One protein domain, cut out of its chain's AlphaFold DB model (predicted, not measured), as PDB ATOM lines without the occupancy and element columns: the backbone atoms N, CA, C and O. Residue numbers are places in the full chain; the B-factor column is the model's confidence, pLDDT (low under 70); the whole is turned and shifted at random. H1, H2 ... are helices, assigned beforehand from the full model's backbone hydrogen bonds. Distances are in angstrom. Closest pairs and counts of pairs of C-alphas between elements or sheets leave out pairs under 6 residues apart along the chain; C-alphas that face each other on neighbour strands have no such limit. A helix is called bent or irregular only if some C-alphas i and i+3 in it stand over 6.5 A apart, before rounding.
ATOM      1  N   PRO A 421     -30.220 -23.228  34.086       89.25
ATOM      2  CA  PRO A 421     -29.462 -24.484  34.120       89.25
ATOM      3  C   PRO A 421     -28.197 -24.450  33.251       89.25
ATOM      4  O   PRO A 421     -27.144 -24.941  33.652       89.25
ATOM      5  N   ILE A 422     -28.280 -23.791  32.089       89.44
ATOM      6  CA  ILE A 422     -27.182 -23.643  31.115       89.44
ATOM      7  C   ILE A 422     -26.020 -22.809  31.689       89.44
ATOM      8  O   ILE A 422     -24.886 -22.937  31.240       89.44
ATOM      9  N   ALA A 423     -26.264 -21.984  32.714       87.94
ATOM     10  CA  ALA A 423     -25.218 -21.186  33.350       87.94
ATOM     11  C   ALA A 423     -24.334 -21.998  34.321       87.94
ATOM     12  O   ALA A 423     -23.386 -21.434  34.878       87.94
ATOM     13  N   LYS A 424     -24.602 -23.294  34.557       90.19
ATOM     14  CA  LYS A 424     -23.762 -24.131  35.429       90.19
ATOM     15  C   LYS A 424     -22.307 -24.144  34.933       90.19
ATOM     16  O   LYS A 424     -22.047 -24.355  33.755       90.19
ATOM     17  N   GLY A 425     -21.359 -23.901  35.841       87.94
ATOM     18  CA  GLY A 425     -19.929 -23.792  35.516       87.94
ATOM     19  C   GLY A 425     -19.493 -22.450  34.908       87.94
ATOM     20  O   GLY A 425     -18.330 -22.295  34.550       87.94
ATOM     21  N   THR A 426     -20.383 -21.457  34.791       91.69
ATOM     22  CA  THR A 426     -19.968 -20.079  34.475       91.69
ATOM     23  C   THR A 426     -19.464 -19.358  35.734       91.69
ATOM     24  O   THR A 426     -19.965 -19.646  36.821       91.69
ATOM     25  N   PRO A 427     -18.561 -18.364  35.621       91.25
ATOM     26  CA  PRO A 427     -18.138 -17.524  36.749       91.25
ATOM     27  C   PRO A 427     -19.301 -16.865  37.506       91.25
ATOM     28  O   PRO A 427     -19.307 -16.811  38.733       91.25
ATOM     29  N   ASP A 428     -20.339 -16.434  36.783       88.69
ATOM     30  CA  ASP A 428     -21.575 -15.916  37.372       88.69
ATOM     31  C   ASP A 428     -22.334 -16.983  38.191       88.69
ATOM     32  O   ASP A 428     -22.898 -16.659  39.235       88.69
ATOM     33  N   ALA A 429     -22.316 -18.263  37.811       91.56
ATOM     34  CA  ALA A 429     -22.810 -19.323  38.693       91.56
ATOM     35  C   ALA A 429     -21.856 -19.586  39.870       91.56
ATOM     36  O   ALA A 429     -22.300 -19.657  41.013       91.56
ATOM     37  N   GLU A 430     -20.555 -19.729  39.611       92.56
ATOM     38  CA  GLU A 430     -19.563 -20.122  40.617       92.56
ATOM     39  C   GLU A 430     -19.432 -19.124  41.763       92.56
ATOM     40  O   GLU A 430     -19.359 -19.543  42.913       92.56
ATOM     41  N   VAL A 431     -19.488 -17.815  41.496       91.38
ATOM     42  CA  VAL A 431     -19.400 -16.799  42.556       91.38
ATOM     43  C   VAL A 431     -20.541 -16.903  43.584       91.38
ATOM     44  O   VAL A 431     -20.418 -16.401  44.696       91.38
ATOM     45  N   ARG A 432     -21.650 -17.571  43.234       93.19
ATOM     46  CA  ARG A 432     -22.807 -17.815  44.114       93.19
ATOM     47  C   ARG A 432     -22.679 -19.107  44.936       93.19
ATOM     48  O   ARG A 432     -23.590 -19.411  45.705       93.19
ATOM     49  N   LEU A 433     -21.592 -19.872  44.777       94.88
ATOM     50  CA  LEU A 433     -21.279 -21.021  45.630       94.88
ATOM     51  C   LEU A 433     -20.952 -20.568  47.067       94.88
ATOM     52  O   LEU A 433     -20.426 -19.469  47.262       94.88
ATOM     53  N   PRO A 434     -21.190 -21.420  48.080       94.06
ATOM     54  CA  PRO A 434     -20.780 -21.159  49.458       94.06
ATOM     55  C   PRO A 434     -19.288 -20.844  49.565       94.06
ATOM     56  O   PRO A 434     -18.466 -21.504  48.930       94.06
ATOM     57  N   LEU A 435     -18.932 -19.857  50.396       88.56
ATOM     58  CA  LEU A 435     -17.562 -19.332  50.497       88.56
ATOM     59  C   LEU A 435     -16.522 -20.431  50.758       88.56
ATOM     60  O   LEU A 435     -15.451 -20.413  50.163       88.56
ATOM     61  N   SER A 436     -16.845 -21.405  51.607       90.75
ATOM     62  CA  SER A 436     -16.020 -22.582  51.913       90.75
ATOM     63  C   SER A 436     -15.676 -23.411  50.667       90.75
ATOM     64  O   SER A 436     -14.513 -23.759  50.450       90.75
ATOM     65  N   LEU A 437     -16.670 -23.689  49.822       93.81
ATOM     66  CA  LEU A 437     -16.521 -24.427  48.570       93.81
ATOM     67  C   LEU A 437     -15.810 -23.592  47.497       93.81
ATOM     68  O   LEU A 437     -14.895 -24.080  46.833       93.81
ATOM     69  N   LEU A 438     -16.195 -22.322  47.362       91.12
ATOM     70  CA  LEU A 438     -15.637 -21.396  46.381       91.12
ATOM     71  C   LEU A 438     -14.141 -21.139  46.623       91.12
ATOM     72  O   LEU A 438     -13.343 -21.231  45.690       91.12
ATOM     73  N   ARG A 439     -13.748 -20.937  47.889       88.56
ATOM     74  CA  ARG A 439     -12.346 -20.887  48.338       88.56
ATOM     75  C   ARG A 439     -11.559 -22.113  47.901       88.56
ATOM     76  O   ARG A 439     -10.472 -21.971  47.356       88.56
ATOM     77  N   ARG A 440     -12.105 -23.315  48.117       90.81
ATOM     78  CA  ARG A 440     -11.417 -24.564  47.766       90.81
ATOM     79  C   ARG A 440     -11.246 -24.717  46.253       90.81
ATOM     80  O   ARG A 440     -10.175 -25.128  45.820       90.81
ATOM     81  N   ARG A 441     -12.266 -24.376  45.457       92.38
ATOM     82  CA  ARG A 441     -12.202 -24.457  43.985       92.38
ATOM     83  C   ARG A 441     -11.252 -23.421  43.369       92.38
ATOM     84  O   ARG A 441     -10.583 -23.735  42.393       92.38
ATOM     85  N   LEU A 442     -11.151 -22.221  43.949       90.75
ATOM     86  CA  LEU A 442     -10.324 -21.118  43.434       90.75
ATOM     87  C   LEU A 442      -8.997 -20.912  44.187       90.75
ATOM     88  O   LEU A 442      -8.352 -19.884  43.988       90.75
ATOM     89  N   ALA A 443      -8.570 -21.852  45.037       88.94
ATOM     90  CA  ALA A 443      -7.435 -21.672  45.952       88.94
ATOM     91  C   ALA A 443      -6.153 -21.170  45.256       88.94
ATOM     92  O   ALA A 443      -5.590 -20.156  45.662       88.94
ATOM     93  N   ALA A 444      -5.747 -21.807  44.152       89.38
ATOM     94  CA  ALA A 444      -4.575 -21.393  43.375       89.38
ATOM     95  C   ALA A 444      -4.723 -19.975  42.784       89.38
ATOM     96  O   ALA A 444      -3.778 -19.186  42.782       89.38
ATOM     97  N   ASN A 445      -5.924 -19.617  42.322       91.31
ATOM     98  CA  ASN A 445      -6.204 -18.304  41.740       91.31
ATOM     99  C   ASN A 445      -6.182 -17.218  42.834       91.31
ATOM    100  O   ASN A 445      -5.704 -16.108  42.597       91.31
ATOM    101  N   PHE A 446      -6.621 -17.554  44.054       86.88
ATOM    102  CA  PHE A 446      -6.498 -16.700  45.237       86.88
ATOM    103  C   PHE A 446      -5.054 -16.509  45.700       86.88
ATOM    104  O   PHE A 446      -4.686 -15.385  46.042       86.88
ATOM    105  N   GLU A 447      -4.222 -17.550  45.677       86.69
ATOM    106  CA  GLU A 447      -2.789 -17.427  45.978       86.69
ATOM    107  C   GLU A 447      -2.089 -16.485  44.989       86.69
ATOM    108  O   GLU A 447      -1.386 -15.564  45.409       86.69
ATOM    109  N   VAL A 448      -2.343 -16.647  43.683       89.00
ATOM    110  CA  VAL A 448      -1.806 -15.767  42.628       89.00
ATOM    111  C   VAL A 448      -2.290 -14.324  42.802       89.00
ATOM    112  O   VAL A 448      -1.479 -13.394  42.762       89.00
ATOM    113  N   LEU A 449      -3.590 -14.121  43.045       88.00
ATOM    114  CA  LEU A 449      -4.156 -12.798  43.305       88.00
ATOM    115  C   LEU A 449      -3.504 -12.156  44.537       88.00
ATOM    116  O   LEU A 449      -2.951 -11.064  44.429       88.00
ATOM    117  N   SER A 450      -3.490 -12.843  45.678       84.94
ATOM    118  CA  SER A 450      -2.899 -12.359  46.931       84.94
ATOM    119  C   SER A 450      -1.416 -11.995  46.768       84.94
ATOM    120  O   SER A 450      -0.995 -10.909  47.177       84.94
ATOM    121  N   ALA A 451      -0.638 -12.833  46.072       86.69
ATOM    122  CA  ALA A 451       0.764 -12.561  45.762       86.69
ATOM    123  C   ALA A 451       0.945 -11.288  44.911       86.69
ATOM    124  O   ALA A 451       1.830 -10.480  45.199       86.69
ATOM    125  N   SER A 452       0.083 -11.065  43.909       86.75
ATOM    126  CA  SER A 452       0.131  -9.871  43.047       86.75
ATOM    127  C   SER A 452      -0.153  -8.552  43.785       86.75
ATOM    128  O   SER A 452       0.385  -7.508  43.416       86.75
ATOM    129  N   LEU A 453      -0.956  -8.593  44.857       86.50
ATOM    130  CA  LEU A 453      -1.350  -7.415  45.643       86.50
ATOM    131  C   LEU A 453      -0.297  -7.012  46.694       86.50
ATOM    132  O   LEU A 453      -0.333  -5.898  47.238       86.50
ATOM    133  N   GLY A 454       0.644  -7.913  46.990       81.56
ATOM    134  CA  GLY A 454       1.740  -7.698  47.926       81.56
ATOM    135  C   GLY A 454       1.261  -7.189  49.290       81.56
ATOM    136  O   GLY A 454       0.354  -7.741  49.908       81.56
ATOM    137  N   ARG A 455       1.875  -6.105  49.783       77.56
ATOM    138  CA  ARG A 455       1.542  -5.533  51.101       77.56
ATOM    139  C   ARG A 455       0.266  -4.688  51.140       77.56
ATOM    140  O   ARG A 455      -0.192  -4.407  52.242       77.56
ATOM    141  N   ARG A 456      -0.281  -4.236  50.002       77.00
ATOM    142  CA  ARG A 456      -1.444  -3.325  50.019       77.00
ATOM    143  C   ARG A 456      -2.761  -4.055  50.255       77.00
ATOM    144  O   ARG A 456      -3.639  -3.482  50.881       77.00
ATOM    145  N   LYS A 457      -2.895  -5.296  49.760       84.75
ATOM    146  CA  LYS A 457      -4.146  -6.083  49.807       84.75
ATOM    147  C   LYS A 457      -5.383  -5.345  49.250       84.75
ATOM    148  O   LYS A 457      -6.510  -5.702  49.567       84.75
ATOM    149  N   GLU A 458      -5.178  -4.331  48.414       89.12
ATOM    150  CA  GLU A 458      -6.217  -3.490  47.812       89.12
ATOM    151  C   GLU A 458      -6.491  -3.948  46.380       89.12
ATOM    152  O   GLU A 458      -5.570  -3.963  45.565       89.12
ATOM    153  N   VAL A 459      -7.739  -4.283  46.049       90.44
ATOM    154  CA  VAL A 459      -8.114  -4.749  44.705       90.44
ATOM    155  C   VAL A 459      -9.475  -4.205  44.282       90.44
ATOM    156  O   VAL A 459     -10.367  -4.040  45.114       90.44
ATOM    157  N   SER A 460      -9.657  -3.914  42.992       90.38
ATOM    158  CA  SER A 460     -10.986  -3.602  42.456       90.38
ATOM    159  C   SER A 460     -11.764  -4.871  42.093       90.38
ATOM    160  O   SER A 460     -11.177  -5.917  41.819       90.38
ATOM    161  N   LEU A 461     -13.097  -4.787  42.049       88.56
ATOM    162  CA  LEU A 461     -13.939  -5.941  41.699       88.56
ATOM    163  C   LEU A 461     -13.613  -6.491  40.302       88.56
ATOM    164  O   LEU A 461     -13.484  -7.699  40.152       88.56
ATOM    165  N   ASP A 462     -13.384  -5.618  39.317       88.69
ATOM    166  CA  ASP A 462     -13.019  -6.025  37.953       88.69
ATOM    167  C   ASP A 462     -11.640  -6.705  37.901       88.69
ATOM    168  O   ASP A 462     -11.463  -7.692  37.189       88.69
ATOM    169  N   GLN A 463     -10.662  -6.213  38.674       88.12
ATOM    170  CA  GLN A 463      -9.322  -6.806  38.761       88.12
ATOM    171  C   GLN A 463      -9.355  -8.183  39.423       88.12
ATOM    172  O   GLN A 463      -8.787  -9.133  38.890       88.12
ATOM    173  N   ALA A 464     -10.039  -8.299  40.564       89.81
ATOM    174  CA  ALA A 464     -10.203  -9.563  41.266       89.81
ATOM    175  C   ALA A 464     -10.960 -10.581  40.405       89.81
ATOM    176  O   ALA A 464     -10.530 -11.723  40.279       89.81
ATOM    177  N   TRP A 465     -12.044 -10.161  39.750       91.69
ATOM    178  CA  TRP A 465     -12.825 -11.029  38.878       91.69
ATOM    179  C   TRP A 465     -11.996 -11.516  37.673       91.69
ATOM    180  O   TRP A 465     -11.975 -12.713  37.382       91.69
ATOM    181  N   MET A 466     -11.248 -10.623  37.011       89.88
ATOM    182  CA  MET A 466     -10.320 -10.999  35.935       89.88
ATOM    183  C   MET A 466      -9.214 -11.950  36.408       89.88
ATOM    184  O   MET A 466      -8.853 -12.859  35.665       89.88
ATOM    185  N   ALA A 467      -8.685 -11.775  37.621       88.81
ATOM    186  CA  ALA A 467      -7.668 -12.665  38.179       88.81
ATOM    187  C   ALA A 467      -8.221 -14.055  38.543       88.81
ATOM    188  O   ALA A 467      -7.521 -15.052  38.385       88.81
ATOM    189  N   LEU A 468      -9.473 -14.130  39.007       89.75
ATOM    190  CA  LEU A 468     -10.105 -15.384  39.425       89.75
ATOM    191  C   LEU A 468     -10.657 -16.209  38.254       89.75
ATOM    192  O   LEU A 468     -10.585 -17.434  38.322       89.75
ATOM    193  N   TRP A 469     -11.164 -15.578  37.187       91.56
ATOM    194  CA  TRP A 469     -11.840 -16.280  36.078       91.56
ATOM    195  C   TRP A 469     -11.378 -15.902  34.659       91.56
ATOM    196  O   TRP A 469     -11.911 -16.429  33.684       91.56
ATOM    197  N   GLY A 470     -10.421 -14.985  34.493       89.56
ATOM    198  CA  GLY A 470      -9.845 -14.625  33.186       89.56
ATOM    199  C   GLY A 470     -10.752 -13.827  32.232       89.56
ATOM    200  O   GLY A 470     -10.288 -13.398  31.177       89.56
ATOM    201  N   LYS A 471     -12.021 -13.593  32.590       88.38
ATOM    202  CA  LYS A 471     -12.998 -12.776  31.846       88.38
ATOM    203  C   LYS A 471     -13.831 -11.936  32.812       88.38
ATOM    204  O   LYS A 471     -14.072 -12.402  33.915       88.38
ATOM    205  N   LEU A 472     -14.294 -10.754  32.401       87.00
ATOM    206  CA  LEU A 472     -15.160  -9.867  33.204       87.00
ATOM    207  C   LEU A 472     -16.537 -10.502  33.516       87.00
ATOM    208  O   LEU A 472     -16.944 -11.422  32.801       87.00
ATOM    209  N   PRO A 473     -17.263 -10.030  34.552       85.00
ATOM    210  CA  PRO A 473     -18.592 -10.547  34.880       85.00
ATOM    211  C   PRO A 473     -19.591 -10.221  33.771       85.00
ATOM    212  O   PRO A 473     -19.680  -9.076  33.321       85.00
ATOM    213  N   GLU A 474     -20.397 -11.204  33.372       83.12
ATOM    214  CA  GLU A 474     -21.470 -10.979  32.397       83.12
ATOM    215  C   GLU A 474     -22.673 -10.288  33.056       83.12
ATOM    216  O   GLU A 474     -23.434  -9.581  32.390       83.12
ATOM    217  N   ARG A 475     -22.831 -10.431  34.383       81.31
ATOM    218  CA  ARG A 475     -23.939  -9.841  35.138       81.31
ATOM    219  C   ARG A 475     -23.474  -8.950  36.291       81.31
ATOM    220  O   ARG A 475     -22.607  -9.299  37.089       81.31
ATOM    221  N   LYS A 476     -24.135  -7.799  36.446       76.50
ATOM    222  CA  LYS A 476     -23.825  -6.814  37.501       76.50
ATOM    223  C   LYS A 476     -24.135  -7.320  38.917       76.50
ATOM    224  O   LYS A 476     -23.427  -6.957  39.854       76.50
ATOM    225  N   ASP A 477     -25.157  -8.168  39.072       81.19
ATOM    226  CA  ASP A 477     -25.583  -8.743  40.358       81.19
ATOM    227  C   ASP A 477     -24.567  -9.739  40.944       81.19
ATOM    228  O   ASP A 477     -24.609 -10.035  42.131       81.19
ATOM    229  N   SER A 478     -23.616 -10.219  40.140       81.06
ATOM    230  CA  SER A 478     -22.555 -11.143  40.560       81.06
ATOM    231  C   SER A 478     -21.455 -10.480  41.403       81.06
ATOM    232  O   SER A 478     -20.728 -11.149  42.137       81.06
ATOM    233  N   THR A 479     -21.338  -9.152  41.338       79.81
ATOM    234  CA  THR A 479     -20.250  -8.393  41.976       79.81
ATOM    235  C   THR A 479     -20.376  -8.274  43.502       79.81
ATOM    236  O   THR A 479     -19.369  -8.101  44.190       79.81
ATOM    237  N   SER A 480     -21.587  -8.408  44.056       82.25
ATOM    238  CA  SER A 480     -21.833  -8.402  45.507       82.25
ATOM    239  C   SER A 480     -21.296  -9.664  46.189       82.25
ATOM    240  O   SER A 480     -20.667  -9.570  47.241       82.25
ATOM    241  N   PHE A 481     -21.481 -10.825  45.558       82.50
ATOM    242  CA  PHE A 481     -20.947 -12.103  46.030       82.50
ATOM    243  C   PHE A 481     -19.410 -12.102  46.035       82.50
ATOM    244  O   PHE A 481     -18.799 -12.490  47.031       82.50
ATOM    245  N   LEU A 482     -18.777 -11.570  44.977       85.75
ATOM    246  CA  LEU A 482     -17.318 -11.418  44.938       85.75
ATOM    247  C   LEU A 482     -16.805 -10.485  46.049       85.75
ATOM    248  O   LEU A 482     -15.781 -10.784  46.657       85.75
ATOM    249  N   ARG A 483     -17.504  -9.381  46.352       87.25
ATOM    250  CA  ARG A 483     -17.111  -8.489  47.458       87.25
ATOM    251  C   ARG A 483     -17.024  -9.246  48.789       87.25
ATOM    252  O   ARG A 483     -15.985  -9.174  49.438       87.25
ATOM    253  N   ALA A 484     -18.069  -9.989  49.157       81.94
ATOM    254  CA  ALA A 484     -18.110 -10.729  50.421       81.94
ATOM    255  C   ALA A 484     -16.974 -11.766  50.531       81.94
ATOM    256  O   ALA A 484     -16.394 -11.950  51.599       81.94
ATOM    257  N   LEU A 485     -16.622 -12.408  49.413       82.69
ATOM    258  CA  LEU A 485     -15.495 -13.336  49.324       82.69
ATOM    259  C   LEU A 485     -14.141 -12.638  49.538       82.69
ATOM    260  O   LEU A 485     -13.338 -13.105  50.341       82.69
ATOM    261  N   LEU A 486     -13.896 -11.508  48.867       86.62
ATOM    262  CA  LEU A 486     -12.652 -10.737  49.012       86.62
ATOM    263  C   LEU A 486     -12.476 -10.195  50.437       86.62
ATOM    264  O   LEU A 486     -11.390 -10.297  51.008       86.62
ATOM    265  N   GLU A 487     -13.549  -9.678  51.033       85.50
ATOM    266  CA  GLU A 487     -13.550  -9.194  52.416       85.50
ATOM    267  C   GLU A 487     -13.256 -10.338  53.405       85.50
ATOM    268  O   GLU A 487     -12.478 -10.154  54.343       85.50
ATOM    269  N   ALA A 488     -13.769 -11.549  53.154       83.00
ATOM    270  CA  ALA A 488     -13.462 -12.738  53.952       83.00
ATOM    271  C   ALA A 488     -11.997 -13.220  53.819       83.00
ATOM    272  O   ALA A 488     -11.481 -13.826  54.762       83.00
ATOM    273  N   GLU A 489     -11.314 -12.955  52.696       81.81
ATOM    274  CA  GLU A 489      -9.853 -13.142  52.533       81.81
ATOM    275  C   GLU A 489      -9.013 -12.033  53.207       81.81
ATOM    276  O   GLU A 489      -7.776 -12.066  53.198       81.81
ATOM    277  N   GLY A 490      -9.661 -11.013  53.777       82.38
ATOM    278  CA  GLY A 490      -8.984  -9.822  54.284       82.38
ATOM    279  C   GLY A 490      -8.359  -8.976  53.170       82.38
ATOM    280  O   GLY A 490      -7.307  -8.369  53.388       82.38
ATOM    281  N   LEU A 491      -8.970  -8.970  51.979       85.25
ATOM    282  CA  LEU A 491      -8.653  -8.061  50.879       85.25
ATOM    283  C   LEU A 491      -9.607  -6.858  50.904       85.25
ATOM    284  O   LEU A 491     -10.822  -7.001  51.030       85.25
ATOM    285  N   THR A 492      -9.052  -5.660  50.753       86.69
ATOM    286  CA  THR A 492      -9.804  -4.403  50.757       86.69
ATOM    287  C   THR A 492     -10.319  -4.105  49.353       86.69
ATOM    288  O   THR A 492      -9.536  -3.856  48.432       86.69
ATOM    289  N   VAL A 493     -11.643  -4.089  49.181       85.94
ATOM    290  CA  VAL A 493     -12.269  -3.786  47.887       85.94
ATOM    291  C   VAL A 493     -12.313  -2.277  47.647       85.94
ATOM    292  O   VAL A 493     -13.201  -1.580  48.142       85.94
ATOM    293  N   VAL A 494     -11.381  -1.770  46.839       86.25
ATOM    294  CA  VAL A 494     -11.357  -0.365  46.402       86.25
ATOM    295  C   VAL A 494     -12.248  -0.146  45.181       86.25
ATOM    296  O   VAL A 494     -12.367  -0.997  44.297       86.25
TER     297      VAL A 494
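AT A GLANCE: This is residues 421 to 494 of the 647 residues of an uncharacterized protein of Rubrivivax gelatinosus (strain NBRC 100245 / IL144) (UniProt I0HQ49). The longest helix, H5, crosses H4 nearly at a right angle, and H4 folds back along H3 as a helical hairpin on the other side of the domain. H2 bridges the space between H5 and H3 along one edge, little H1 sits by H4 and H5 towards one end, and at the edge away from H2 residues 492 to 493 run beside residues 458 to 459 as a short parallel pairing. The printed part has 74 residues with five named helices, in the order H1, H2, H3, H4, H5, and no named strand, and its class is all helix. It is compact, with a radius of gyration of the C-alphas of 11.6 A, yet elongated in outline, spanning 40 by 23 by 19 A.

IN THESE COORDINATES: Begin with the longest helix, H5, residues 476 to 488: find C-alpha 476 at (-23.825, -6.814, 37.501), and from there the helix runs 20.3 A to C-alpha 488 at (-13.462, -12.738, 53.952). It is neither bent nor irregular, but only just: C-alphas 477 and 480 are 6.4 A apart. Before it you will find H4, residues 461 to 469, which runs 12.0 A from its first to its last C-alpha. Earlier still is H3, residues 443 to 453, 15.5 A long from Ala 443 to Leu 453. Go back over Leu 442, the one residue between them, and you reach H2, residues 435 to 441, 9.9 A long. The first helix is H1, residues 427 to 430, which begins at C-alpha 427 at (-18.138, -17.524, 36.749) and measures 4.9 A.

HOW THE PARTS SIT: Start at H5 and look at its residues 479 to 483, which alone touch H4. The closest C-alphas of the two helices are those of Leu 461 and Thr 479, 6.8 A apart, and their lines are about perpendicular, at 84 degrees. From H4 move on to H3, which it touches with 7 pairs of C-alphas within 8 A. The closest pair there is Asn 445 and Leu 468, with C-alphas 5.4 A apart. H3 and H4 form a helical hairpin and run opposite ways at a steep tilt of 41 degrees. H3 and H5 are apart. H2 is close to H5 but not clearly touching it, with the closest C-alphas, those of Leu 435 and Leu 485, 6.4 A apart; the lines are about perpendicular, at 87 degrees. H2 is also close to H3 but not clearly touching it: the closest C-alphas, those of Arg 439 and Phe 446, are 7.8 A apart, and the lines are about perpendicular, at 83 degrees. H2 and H4 are apart, and so are H1 and H3. H1 is close to H5 but not clearly touching it, the closest C-alphas being those of Asp 428 and Ser 478, 5.8 A apart. In the backbones of H2, H3 and H4 every O i to N i+4 pair is within hydrogen-bond range, in H5 7 of 9 are, and H1 is too short for such a pair.

THE WHOLE: Look for the two C-alphas farthest apart at Pro 421 and Arg 455, 40.1 A from each other. The first and last printed C-alphas, those of Pro 421 and Val 494, are 32.6 A apart. The printed part has no cut. The links from H1 to H2 and from H2 to H3 are tight, those from H3 to H4 and from H4 to H5 are short, and no link is long. The mean pLDDT of the printed part is 87.3, and no printed residue is under 70.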